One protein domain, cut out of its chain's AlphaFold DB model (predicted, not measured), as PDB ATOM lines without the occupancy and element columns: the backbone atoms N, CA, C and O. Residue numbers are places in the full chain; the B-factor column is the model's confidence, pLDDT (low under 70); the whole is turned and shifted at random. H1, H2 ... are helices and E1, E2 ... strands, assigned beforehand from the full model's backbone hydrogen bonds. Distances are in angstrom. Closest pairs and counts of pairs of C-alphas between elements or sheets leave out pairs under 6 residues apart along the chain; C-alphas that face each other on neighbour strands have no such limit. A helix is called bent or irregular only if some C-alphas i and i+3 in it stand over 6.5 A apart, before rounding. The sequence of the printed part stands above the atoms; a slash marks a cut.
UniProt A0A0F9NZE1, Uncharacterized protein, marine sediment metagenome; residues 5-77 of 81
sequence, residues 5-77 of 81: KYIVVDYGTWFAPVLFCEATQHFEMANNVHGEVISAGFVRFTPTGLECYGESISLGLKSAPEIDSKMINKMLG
ATOM      1  N   LYS A   5      17.713 -40.696  29.665       97.06
ATOM      2  CA  LYS A   5      17.737 -41.332  30.972       97.06
ATOM      3  C   LYS A   5      17.494 -42.817  30.793       97.06
ATOM      4  O   LYS A   5      16.981 -43.252  29.759       97.06
ATOM      5  N   TYR A   6      17.865 -43.575  31.810       98.00
ATOM      6  CA  TYR A   6      17.562 -44.990  31.856       98.00
ATOM      7  C   TYR A   6      17.217 -45.451  33.266       98.00
ATOM      8  O   TYR A   6      17.589 -44.813  34.259       98.00
ATOM      9  N   ILE A   7      16.523 -46.580  33.316       98.56
ATOM     10  CA  ILE A   7      16.388 -47.441  34.489       98.56
ATOM     11  C   ILE A   7      16.724 -48.878  34.081       98.56
ATOM     12  O   ILE A   7      16.523 -49.242  32.924       98.56
ATOM     13  N   VAL A   8      17.222 -49.685  35.013       98.19
ATOM     14  CA  VAL A   8      17.321 -51.145  34.877       98.19
ATOM     15  C   VAL A   8      16.308 -51.761  35.821       98.19
ATOM     16  O   VAL A   8      16.323 -51.480  37.019       98.19
ATOM     17  N   VAL A   9      15.432 -52.582  35.259       98.38
ATOM     18  CA  VAL A   9      14.347 -53.249  35.967       98.38
ATOM     19  C   VAL A   9      14.699 -54.720  36.139       98.38
ATOM     20  O   VAL A   9      15.009 -55.398  35.161       98.38
ATOM     21  N   ASP A  10      14.646 -55.208  37.368       97.81
ATOM     22  CA  ASP A  10      14.732 -56.619  37.714       97.81
ATOM     23  C   ASP A  10      13.320 -57.225  37.758       97.81
ATOM     24  O   ASP A  10      12.463 -56.806  38.542       97.81
ATOM     25  N   TYR A  11      13.065 -58.213  36.896       96.69
ATOM     26  CA  TYR A  11      11.826 -59.001  36.875       96.69
ATOM     27  C   TYR A  11      11.996 -60.383  37.537       96.69
ATOM     28  O   TYR A  11      11.200 -61.298  37.315       96.69
ATOM     29  N   GLY A  12      13.068 -60.580  38.305       95.44
ATOM     30  CA  GLY A  12      13.437 -61.793  39.036       95.44
ATOM     31  C   GLY A  12      14.076 -62.885  38.176       95.44
ATOM     32  O   GLY A  12      14.923 -63.635  38.654       95.44
ATOM     33  N   THR A  13      13.689 -62.995  36.904       94.31
ATOM     34  CA  THR A  13      14.233 -63.994  35.956       94.31
ATOM     35  C   THR A  13      15.101 -63.383  34.862       94.31
ATOM     36  O   THR A  13      15.899 -64.083  34.242       94.31
ATOM     37  N   TRP A  14      14.950 -62.085  34.615       93.94
ATOM     38  CA  TRP A  14      15.698 -61.336  33.614       93.94
ATOM     39  C   TRP A  14      15.716 -59.853  33.987       93.94
ATOM     40  O   TRP A  14      14.861 -59.373  34.737       93.94
ATOM     41  N   PHE A  15      16.691 -59.136  33.431       95.31
ATOM     42  CA  PHE A  15      16.862 -57.698  33.615       95.31
ATOM     43  C   PHE A  15      16.480 -56.954  32.341       95.31
ATOM     44  O   PHE A  15      16.827 -57.390  31.240       95.31
ATOM     45  N   ALA A  16      15.801 -55.819  32.492       95.50
ATOM     46  CA  ALA A  16      15.330 -54.990  31.394       95.50
ATOM     47  C   ALA A  16      15.794 -53.537  31.568       95.50
ATOM     48  O   ALA A  16      15.280 -52.826  32.435       95.50
ATOM     49  N   PRO A  17      16.734 -53.044  30.757       96.12
ATOM     50  CA  PRO A  17      16.966 -51.621  30.652       96.12
ATOM     51  C   PRO A  17      15.825 -50.944  29.884       96.12
ATOM     52  O   PRO A  17      15.388 -51.412  28.834       96.12
ATOM     53  N   VAL A  18      15.385 -49.793  30.380       96.62
ATOM     54  CA  VAL A  18      14.415 -48.920  29.714       96.62
ATOM     55  C   VAL A  18      15.077 -47.573  29.475       96.62
ATOM     56  O   VAL A  18      15.484 -46.905  30.423       96.62
ATOM     57  N   LEU A  19      15.178 -47.173  28.207       96.25
ATOM     58  CA  LEU A  19      15.705 -45.879  27.777       96.25
ATOM     59  C   LEU A  19      14.556 -44.908  27.510       96.25
ATOM     60  O   LEU A  19      13.592 -45.254  26.829       96.25
ATOM     61  N   PHE A  20      14.661 -43.678  28.007       96.12
ATOM     62  CA  PHE A  20      13.608 -42.674  27.856       96.12
ATOM     63  C   PHE A  20      14.160 -41.249  27.761       96.12
ATOM     64  O   PHE A  20      15.339 -40.983  28.020       96.12
ATOM     65  N   CYS A  21      13.312 -40.321  27.317       93.81
ATOM     66  CA  CYS A  21      13.707 -38.937  27.084       93.81
ATOM     67  C   CYS A  21      13.992 -38.189  28.397       93.81
ATOM     68  O   CYS A  21      13.461 -38.513  29.459       93.81
ATOM     69  N   GLU A  22      14.810 -37.137  28.322       92.44
ATOM     70  CA  GLU A  22      15.153 -36.303  29.481       92.44
ATOM     71  C   GLU A  22      13.936 -35.631  30.139       92.44
ATOM     72  O   GLU A  22      13.997 -35.316  31.327       92.44
ATOM     73  N   ALA A  23      12.835 -35.437  29.405       93.62
ATOM     74  CA  ALA A  23      11.635 -34.784  29.921       93.62
ATOM     75  C   ALA A  23      10.926 -35.601  31.017       93.62
ATOM     76  O   ALA A  23      10.359 -35.008  31.929       93.62
ATOM     77  N   THR A  24      10.996 -36.934  30.969       95.75
ATOM     78  CA  THR A  24      10.376 -37.811  31.975       95.75
ATOM     79  C   THR A  24      11.306 -37.992  33.175       95.75
ATOM     80  O   THR A  24      12.523 -38.166  33.030       95.75
ATOM     81  N   GLN A  25      10.767 -37.927  34.389       96.62
ATOM     82  CA  GLN A  25      11.533 -38.150  35.617       96.62
ATOM     83  C   GLN A  25      11.714 -39.652  35.882       96.62
ATOM     84  O   GLN A  25      10.885 -40.474  35.499       96.62
ATOM     85  N   HIS A  26      12.808 -40.037  36.548       97.94
ATOM     86  CA  HIS A  26      13.083 -41.451  36.830       97.94
ATOM     87  C   HIS A  26      11.981 -42.113  37.659       97.94
ATOM     88  O   HIS A  26      11.626 -43.247  37.363       97.94
ATOM     89  N   PHE A  27      11.414 -41.415  38.654       97.88
ATOM     90  CA  PHE A  27      10.315 -41.974  39.450       97.88
ATOM     91  C   PHE A  27       9.028 -42.154  38.637       97.88
ATOM     92  O   PHE A  27       8.295 -43.107  38.874       97.88
ATOM     93  N   GLU A  28       8.760 -41.279  37.662       97.88
ATOM     94  CA  GLU A  28       7.601 -41.432  36.780       97.88
ATOM     95  C   GLU A  28       7.756 -42.699  35.944       97.88
ATOM     96  O   GLU A  28       6.831 -43.503  35.877       97.88
ATOM     97  N   MET A  29       8.940 -42.927  35.366       98.00
ATOM     98  CA  MET A  29       9.208 -44.153  34.615       98.00
ATOM     99  C   MET A  29       9.167 -45.397  35.515       98.00
ATOM    100  O   MET A  29       8.548 -46.392  35.150       98.00
ATOM    101  N   ALA A  30       9.761 -45.334  36.710       97.88
ATOM    102  CA  ALA A  30       9.749 -46.435  37.674       97.88
ATOM    103  C   ALA A  30       8.325 -46.837  38.096       97.88
ATOM    104  O   ALA A  30       8.030 -48.019  38.221       97.88
ATOM    105  N   ASN A  31       7.410 -45.875  38.238       97.50
ATOM    106  CA  ASN A  31       6.009 -46.150  38.573       97.50
ATOM    107  C   ASN A  31       5.217 -46.825  37.437       97.50
ATOM    108  O   ASN A  31       4.092 -47.264  37.662       97.50
ATOM    109  N   ASN A  32       5.773 -46.890  36.223       96.94
ATOM    110  CA  ASN A  32       5.142 -47.514  35.058       96.94
ATOM    111  C   ASN A  32       5.690 -48.918  34.749       96.94
ATOM    112  O   ASN A  32       5.279 -49.525  33.760       96.94
ATOM    113  N   VAL A  33       6.601 -49.451  35.571       96.56
ATOM    114  CA  VAL A  33       7.130 -50.813  35.417       96.56
ATOM    115  C   VAL A  33       6.664 -51.712  36.561       96.56
ATOM    116  O   VAL A  33       6.403 -51.254  37.667       96.56
ATOM    117  N   HIS A  34       6.536 -53.012  36.286       94.38
ATOM    118  CA  HIS A  34       6.100 -54.000  37.282       94.38
ATOM    119  C   HIS A  34       7.243 -54.617  38.104       94.38
ATOM    120  O   HIS A  34       6.970 -55.240  39.126       94.38
ATOM    121  N   GLY A  35       8.493 -54.505  37.645       96.25
ATOM    122  CA  GLY A  35       9.661 -55.056  38.336       96.25
ATOM    123  C   GLY A  35      10.323 -54.050  39.278       96.25
ATOM    124  O   GLY A  35       9.936 -52.881  39.333       96.25
ATOM    125  N   GLU A  36      11.340 -54.502  40.006       97.94
ATOM    126  CA  GLU A  36      12.122 -53.647  40.900       97.94
ATOM    127  C   GLU A  36      13.142 -52.840  40.094       97.94
ATOM    128  O   GLU A  36      13.890 -53.391  39.292       97.94
ATOM    129  N   VAL A  37      13.205 -51.524  40.296       98.38
ATOM    130  CA  VAL A  37      14.254 -50.716  39.667       98.38
ATOM    131  C   VAL A  37      15.528 -50.825  40.496       98.38
ATOM    132  O   VAL A  37      15.562 -50.359  41.630       98.38
ATOM    133  N   ILE A  38      16.577 -51.408  39.917       98.06
ATOM    134  CA  ILE A  38      17.836 -51.718  40.617       98.06
ATOM    135  C   ILE A  38      18.996 -50.789  40.236       98.06
ATOM    136  O   ILE A  38      19.983 -50.689  40.961       98.06
ATOM    137  N   SER A  39      18.886 -50.092  39.104       98.50
ATOM    138  CA  SER A  39      19.857 -49.087  38.657       98.50
ATOM    139  C   SER A  39      19.149 -47.985  37.881       98.50
ATOM    140  O   SER A  39      18.127 -48.220  37.231       98.50
ATOM    141  N   ALA A  40      19.674 -46.765  37.953       98.38
ATOM    142  CA  ALA A  40      19.124 -45.623  37.241       98.38
ATOM    143  C   ALA A  40      20.175 -44.534  37.031       98.38
ATOM    144  O   ALA A  40      21.024 -44.277  37.886       98.38
ATOM    145  N   GLY A  41      20.064 -43.828  35.910       97.75
ATOM    146  CA  GLY A  41      20.962 -42.723  35.614       97.75
ATOM    147  C   GLY A  41      20.700 -42.094  34.258       97.75
ATOM    148  O   GLY A  41      19.571 -42.058  33.758       97.75
ATOM    149  N   PHE A  42      21.764 -41.575  33.673       96.88
ATOM    150  CA  PHE A  42      21.767 -40.904  32.386       96.88
ATOM    151  C   PHE A  42      22.606 -41.691  31.398       96.88
ATOM    152  O   PHE A  42      23.473 -42.472  31.786       96.88
ATOM    153  N   VAL A  43      22.359 -41.445  30.119       95.69
ATOM    154  CA  VAL A  43      23.153 -42.023  29.044       95.69
ATOM    155  C   VAL A  43      23.718 -40.935  28.147       95.69
ATOM    156  O   VAL A  43      23.079 -39.907  27.897       95.69
ATOM    157  N   ARG A  44      24.925 -41.176  27.642       92.25
ATOM    158  CA  ARG A  44      25.533 -40.399  26.562       92.25
ATOM    159  C   ARG A  44      25.926 -41.332  25.428       92.25
ATOM    160  O   ARG A  44      26.461 -42.410  25.670       92.25
ATOM    161  N   PHE A  45      25.675 -40.901  24.199       90.19
ATOM    162  CA  PHE A  45      26.136 -41.616  23.016       90.19
ATOM    163  C   PHE A  45      27.610 -41.311  22.767       90.19
ATOM    164  O   PHE A  45      28.042 -40.158  22.858       90.19
ATOM    165  N   THR A  46      28.366 -42.347  22.441       90.38
ATOM    166  CA  THR A  46      29.775 -42.291  22.065       90.38
ATOM    167  C   THR A  46      29.947 -42.901  20.670       90.38
ATOM    168  O   THR A  46      29.045 -43.582  20.179       90.38
ATOM    169  N   PRO A  47      31.091 -42.693  19.994       89.69
ATOM    170  CA  PRO A  47      31.340 -43.310  18.689       89.69
ATOM    171  C   PRO A  47      31.285 -44.845  18.691       89.69
ATOM    172  O   PRO A  47      31.126 -45.444  17.634       89.69
ATOM    173  N   THR A  48      31.431 -45.476  19.857       88.44
ATOM    174  CA  THR A  48      31.459 -46.934  20.028       88.44
ATOM    175  C   THR A  48      30.205 -47.478  20.711       88.44
ATOM    176  O   THR A  48      30.190 -48.647  21.082       88.44
ATOM    177  N   GLY A  49      29.178 -46.647  20.926       91.94
ATOM    178  CA  GLY A  49      27.938 -47.066  21.569       91.94
ATOM    179  C   GLY A  49      27.376 -46.056  22.556       91.94
ATOM    180  O   GLY A  49      27.189 -44.881  22.246       91.94
ATOM    181  N   LEU A  50      27.054 -46.543  23.747       93.38
ATOM    182  CA  LEU A  50      26.418 -45.780  24.810       93.38
ATOM    183  C   LEU A  50      27.155 -45.970  26.135       93.38
ATOM    184  O   LEU A  50      27.548 -47.080  26.481       93.38
ATOM    185  N   GLU A  51      27.286 -44.892  26.900       95.50
ATOM    186  CA  GLU A  51      27.818 -44.923  28.262       95.50
ATOM    187  C   GLU A  51      26.772 -44.440  29.268       95.50
ATOM    188  O   GLU A  51      26.205 -43.350  29.127       95.50
ATOM    189  N   CYS A  52      26.557 -45.246  30.302       96.94
ATOM    190  CA  CYS A  52      25.712 -44.960  31.455       96.94
ATOM    191  C   CYS A  52      26.504 -44.221  32.538       96.94
ATOM    192  O   CYS A  52      27.676 -44.515  32.768       96.94
ATOM    193  N   TYR A  53      25.879 -43.252  33.209       97.06
ATOM    194  CA  TYR A  53      26.518 -42.495  34.287       97.06
ATOM    195  C   TYR A  53      25.512 -41.819  35.230       97.06
ATOM    196  O   TYR A  53      24.314 -41.720  34.952       97.06
ATOM    197  N   GLY A  54      26.036 -41.269  36.330       96.75
ATOM    198  CA  GLY A  54      25.286 -40.438  37.269       96.75
ATOM    199  C   GLY A  54      24.409 -41.243  38.224       96.75
ATOM    200  O   GLY A  54      24.706 -42.391  38.546       96.75
ATOM    201  N   GLU A  55      23.345 -40.614  38.707       97.31
ATOM    202  CA  GLU A  55      22.413 -41.206  39.664       97.31
ATOM    203  C   GLU A  55      21.011 -40.610  39.502       97.31
ATOM    204  O   GLU A  55      20.838 -39.498  38.993       97.31
ATOM    205  N   SER A  56      20.009 -41.352  39.957       97.19
ATOM    206  CA  SER A  56      18.646 -40.875  40.151       97.19
ATOM    207  C   SER A  56      18.450 -40.473  41.607       97.19
ATOM    208  O   SER A  56      18.248 -41.322  42.476       97.19
ATOM    209  N   ILE A  57      18.436 -39.165  41.872       95.81
ATOM    210  CA  ILE A  57      18.168 -38.630  43.215       95.81
ATOM    211  C   ILE A  57      16.769 -39.046  43.691       95.81
ATOM    212  O   ILE A  57      16.602 -39.438  44.840       95.81
ATOM    213  N   SER A  58      15.767 -39.018  42.803       95.88
ATOM    214  CA  SER A  58      14.382 -39.362  43.155       95.88
ATOM    215  C   SER A  58      14.186 -40.828  43.537       95.88
ATOM    216  O   SER A  58      13.230 -41.134  44.239       95.88
ATOM    217  N   LEU A  59      15.053 -41.727  43.059       97.31
ATOM    218  CA  LEU A  59      15.002 -43.152  43.396       97.31
ATOM    219  C   LEU A  59      16.065 -43.557  44.428       97.31
ATOM    220  O   LEU A  59      16.024 -44.675  44.919       97.31
ATOM    221  N   GLY A  60      17.030 -42.685  44.743       97.94
ATOM    222  CA  GLY A  60      18.183 -43.040  45.576       97.94
ATOM    223  C   GLY A  60      19.099 -44.096  44.942       97.94
ATOM    224  O   GLY A  60      19.824 -44.783  45.657       97.94
ATOM    225  N   LEU A  61      19.063 -44.239  43.612       98.44
ATOM    226  CA  LEU A  61      19.787 -45.271  42.865       98.44
ATOM    227  C   LEU A  61      20.914 -44.663  42.043       98.44
ATOM    228  O   LEU A  61      20.737 -43.623  41.407       98.44
ATOM    229  N   LYS A  62      22.058 -45.344  42.012       98.12
ATOM    230  CA  LYS A  62      23.216 -44.954  41.207       98.12
ATOM    231  C   LYS A  62      23.292 -45.782  39.938       98.12
ATOM    232  O   LYS A  62      22.911 -46.948  39.935       98.12
ATOM    233  N   SER A  63      23.853 -45.181  38.898       97.44
ATOM    234  CA  SER A  63      24.325 -45.920  37.737       97.44
ATOM    235  C   SER A  63      25.424 -46.900  38.157       97.44
ATOM    236  O   SER A  63      26.257 -46.567  39.005       97.44
ATOM    237  N   ALA A  64      25.462 -48.073  37.526       97.56
ATOM    238  CA  ALA A  64      26.598 -48.983  37.519       97.56
ATOM    239  C   ALA A  64      27.239 -48.936  36.117       97.56
ATOM    240  O   ALA A  64      26.941 -49.794  35.284       97.56
ATOM    241  N   PRO A  65      28.099 -47.937  35.813       96.25
ATOM    242  CA  PRO A  65      28.473 -47.586  34.442       96.25
ATOM    243  C   PRO A  65      28.961 -48.758  33.596       96.25
ATOM    244  O   PRO A  65      28.520 -48.910  32.463       96.25
ATOM    245  N   GLU A  66      29.834 -49.609  34.134       95.62
ATOM    246  CA  GLU A  66      30.395 -50.742  33.391       95.62
ATOM    247  C   GLU A  66      29.333 -51.799  33.056       95.62
ATOM    248  O   GLU A  66      29.223 -52.236  31.908       95.62
ATOM    249  N   ILE A  67      28.525 -52.185  34.047       96.88
ATOM    250  CA  ILE A  67      27.519 -53.246  33.916       96.88
ATOM    251  C   ILE A  67      26.354 -52.759  33.050       96.88
ATOM    252  O   ILE A  67      25.975 -53.428  32.086       96.88
ATOM    253  N   ASP A  68      25.835 -51.569  33.347       97.44
ATOM    254  CA  ASP A  68      24.667 -51.011  32.672       97.44
ATOM    255  C   ASP A  68      24.977 -50.685  31.212       97.44
ATOM    256  O   ASP A  68      24.200 -51.025  30.323       97.44
ATOM    257  N   SER A  69      26.136 -50.070  30.932       96.75
ATOM    258  CA  SER A  69      26.532 -49.773  29.549       96.75
ATOM    259  C   SER A  69      26.681 -51.058  28.746       96.75
ATOM    260  O   SER A  69      26.179 -51.137  27.626       96.75
ATOM    261  N   LYS A  70      27.329 -52.090  29.301       95.50
ATOM    262  CA  LYS A  70      27.493 -53.371  28.605       95.50
ATOM    263  C   LYS A  70      26.142 -54.022  28.303       95.50
ATOM    264  O   LYS A  70      25.922 -54.460  27.175       95.50
ATOM    265  N   MET A  71      25.234 -54.049  29.280       95.19
ATOM    266  CA  MET A  71      23.890 -54.609  29.121       95.19
ATOM    267  C   MET A  71      23.095 -53.874  28.034       95.19
ATOM    268  O   MET A  71      22.557 -54.514  27.131       95.19
ATOM    269  N   ILE A  72      23.056 -52.539  28.084       95.56
ATOM    270  CA  ILE A  72      22.294 -51.727  27.127       95.56
ATOM    271  C   ILE A  72      22.881 -51.837  25.719       95.56
ATOM    272  O   ILE A  72      22.133 -52.055  24.770       95.56
ATOM    273  N   ASN A  73      24.204 -51.742  25.561       95.12
ATOM    274  CA  ASN A  73      24.831 -51.871  24.242       95.12
ATOM    275  C   ASN A  73      24.609 -53.257  23.624       95.12
ATOM    276  O   ASN A  73      24.371 -53.338  22.421       95.12
ATOM    277  N   LYS A  74      24.625 -54.330  24.431       93.00
ATOM    278  CA  LYS A  74      24.271 -55.676  23.959       93.00
ATOM    279  C   LYS A  74      22.825 -55.729  23.455       93.00
ATOM    280  O   LYS A  74      22.568 -56.261  22.384       93.00
ATOM    281  N   MET A  75      21.878 -55.133  24.182       89.75
ATOM    282  CA  MET A  75      20.472 -55.107  23.753       89.75
ATOM    283  C   MET A  75      20.213 -54.238  22.517       89.75
ATOM    284  O   MET A  75      19.300 -54.528  21.751       89.75
ATOM    285  N   LEU A  76      21.010 -53.190  22.310       89.19
ATOM    286  CA  LEU A  76      20.936 -52.342  21.120       89.19
ATOM    287  C   LEU A  76      21.654 -52.943  19.897       89.19
ATOM    288  O   LEU A  76      21.610 -52.334  18.830       89.19
ATOM    289  N   GLY A  77      22.320 -54.098  20.033       89.25
ATOM    290  CA  GLY A  77      23.109 -54.710  18.956       89.25
ATOM    291  C   GLY A  77      24.382 -53.932  18.607       89.25
ATOM    292  O   GLY A  77      24.862 -53.998  17.482       89.25
TER     293      GLY A  77
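What this domain is: This is residues 5 to 77 of the 81 residues of an uncharacterized protein of marine sediment metagenome (UniProt A0A0F9NZE1). A four-stranded sheet, curled like part of a barrel and strongly twisted, wraps round the helix H2, while the short helix H1 sits over strand E1. The bent strand E3 joins the two hairpins E1-E2 and E3-E4 into one sheet, and the long link from E4 to H2 folds back on itself through a short pairing. The printed part has 73 residues, with four named strands and two named helices in the order E1, E2, H1, E3, E4, H2; the sheet's order is E2, E1, E3, E4, all antiparallel, and the class is mixed, helices and strands. The whole is compact, with a radius of gyration of the C-alphas of 11.3 A, and its rounded outline spans 32 by 28 by 17 A.

Where its parts are: Begin with the sheet at C-alpha 5, (17.737, -41.332, 30.972), where E1, residues 5 to 10, starts its 17.0 A. E2, residues 15 to 21, covers 20.1 A. Find C-alpha 36 at (12.122, -53.647, 40.900); from there E3, residues 36 to 46, runs 28.2 A and bends by 53 degrees at residue 42. E4 is residues 49 to 53, 13.6 A. The helices are H1, residues 26 to 30, 6.1 A, and H2, residues 65 to 75, 15.3 A, which ends at C-alpha 75, (20.472, -55.107, 23.753).

How they stand to each other: Look first at the inner strands E1 and E3, antiparallel at 143 degrees, where N 8 and O 39 are 2.8 A apart. E2, an edge strand, forms a hairpin with E1 at 159 degrees; N 7 and O 18 are 3.1 A apart. E4, the other edge strand, forms a hairpin with E3 at 127 degrees; N 44 and O 51 are 2.9 A apart. The pairing is staggered: E3 pairs with E1 over residues 36 to 42 and with E4 over residues 42 to 46. The sheet curls round H2, and the two make two layers, a helix on one face of a sheet; the closest C-alphas of H2 and E4, those of Pro 65 and Cys 52, are 4.8 A apart, and those of H2 and E2, Ile 72 and Pro 17, 6.4 A. H1 is on the sheet, over E1, at a height over the sheet of 8.2 A; their closest C-alphas, those of His 26 and Ile 7, are 7.2 A apart. E2, H1 and E3 form a split strand-helix-strand unit, two strands running the same way with E1 between them, and its crossover is right-handed. H1 and H2 are apart. In both helices each O i to N i+4 pair is within hydrogen-bond range.

The domain as a whole: The two C-alphas farthest apart, those of His 34 and Pro 47, are 33.1 A apart. The printed part has no cut. Look between E4 and H2 for the one long link, 11 residues, in which residues 55 to 56 pair with residues 61 to 62, antiparallel; the other links are tight. The mean pLDDT of the printed part is 95.8, and no printed residue is under 70.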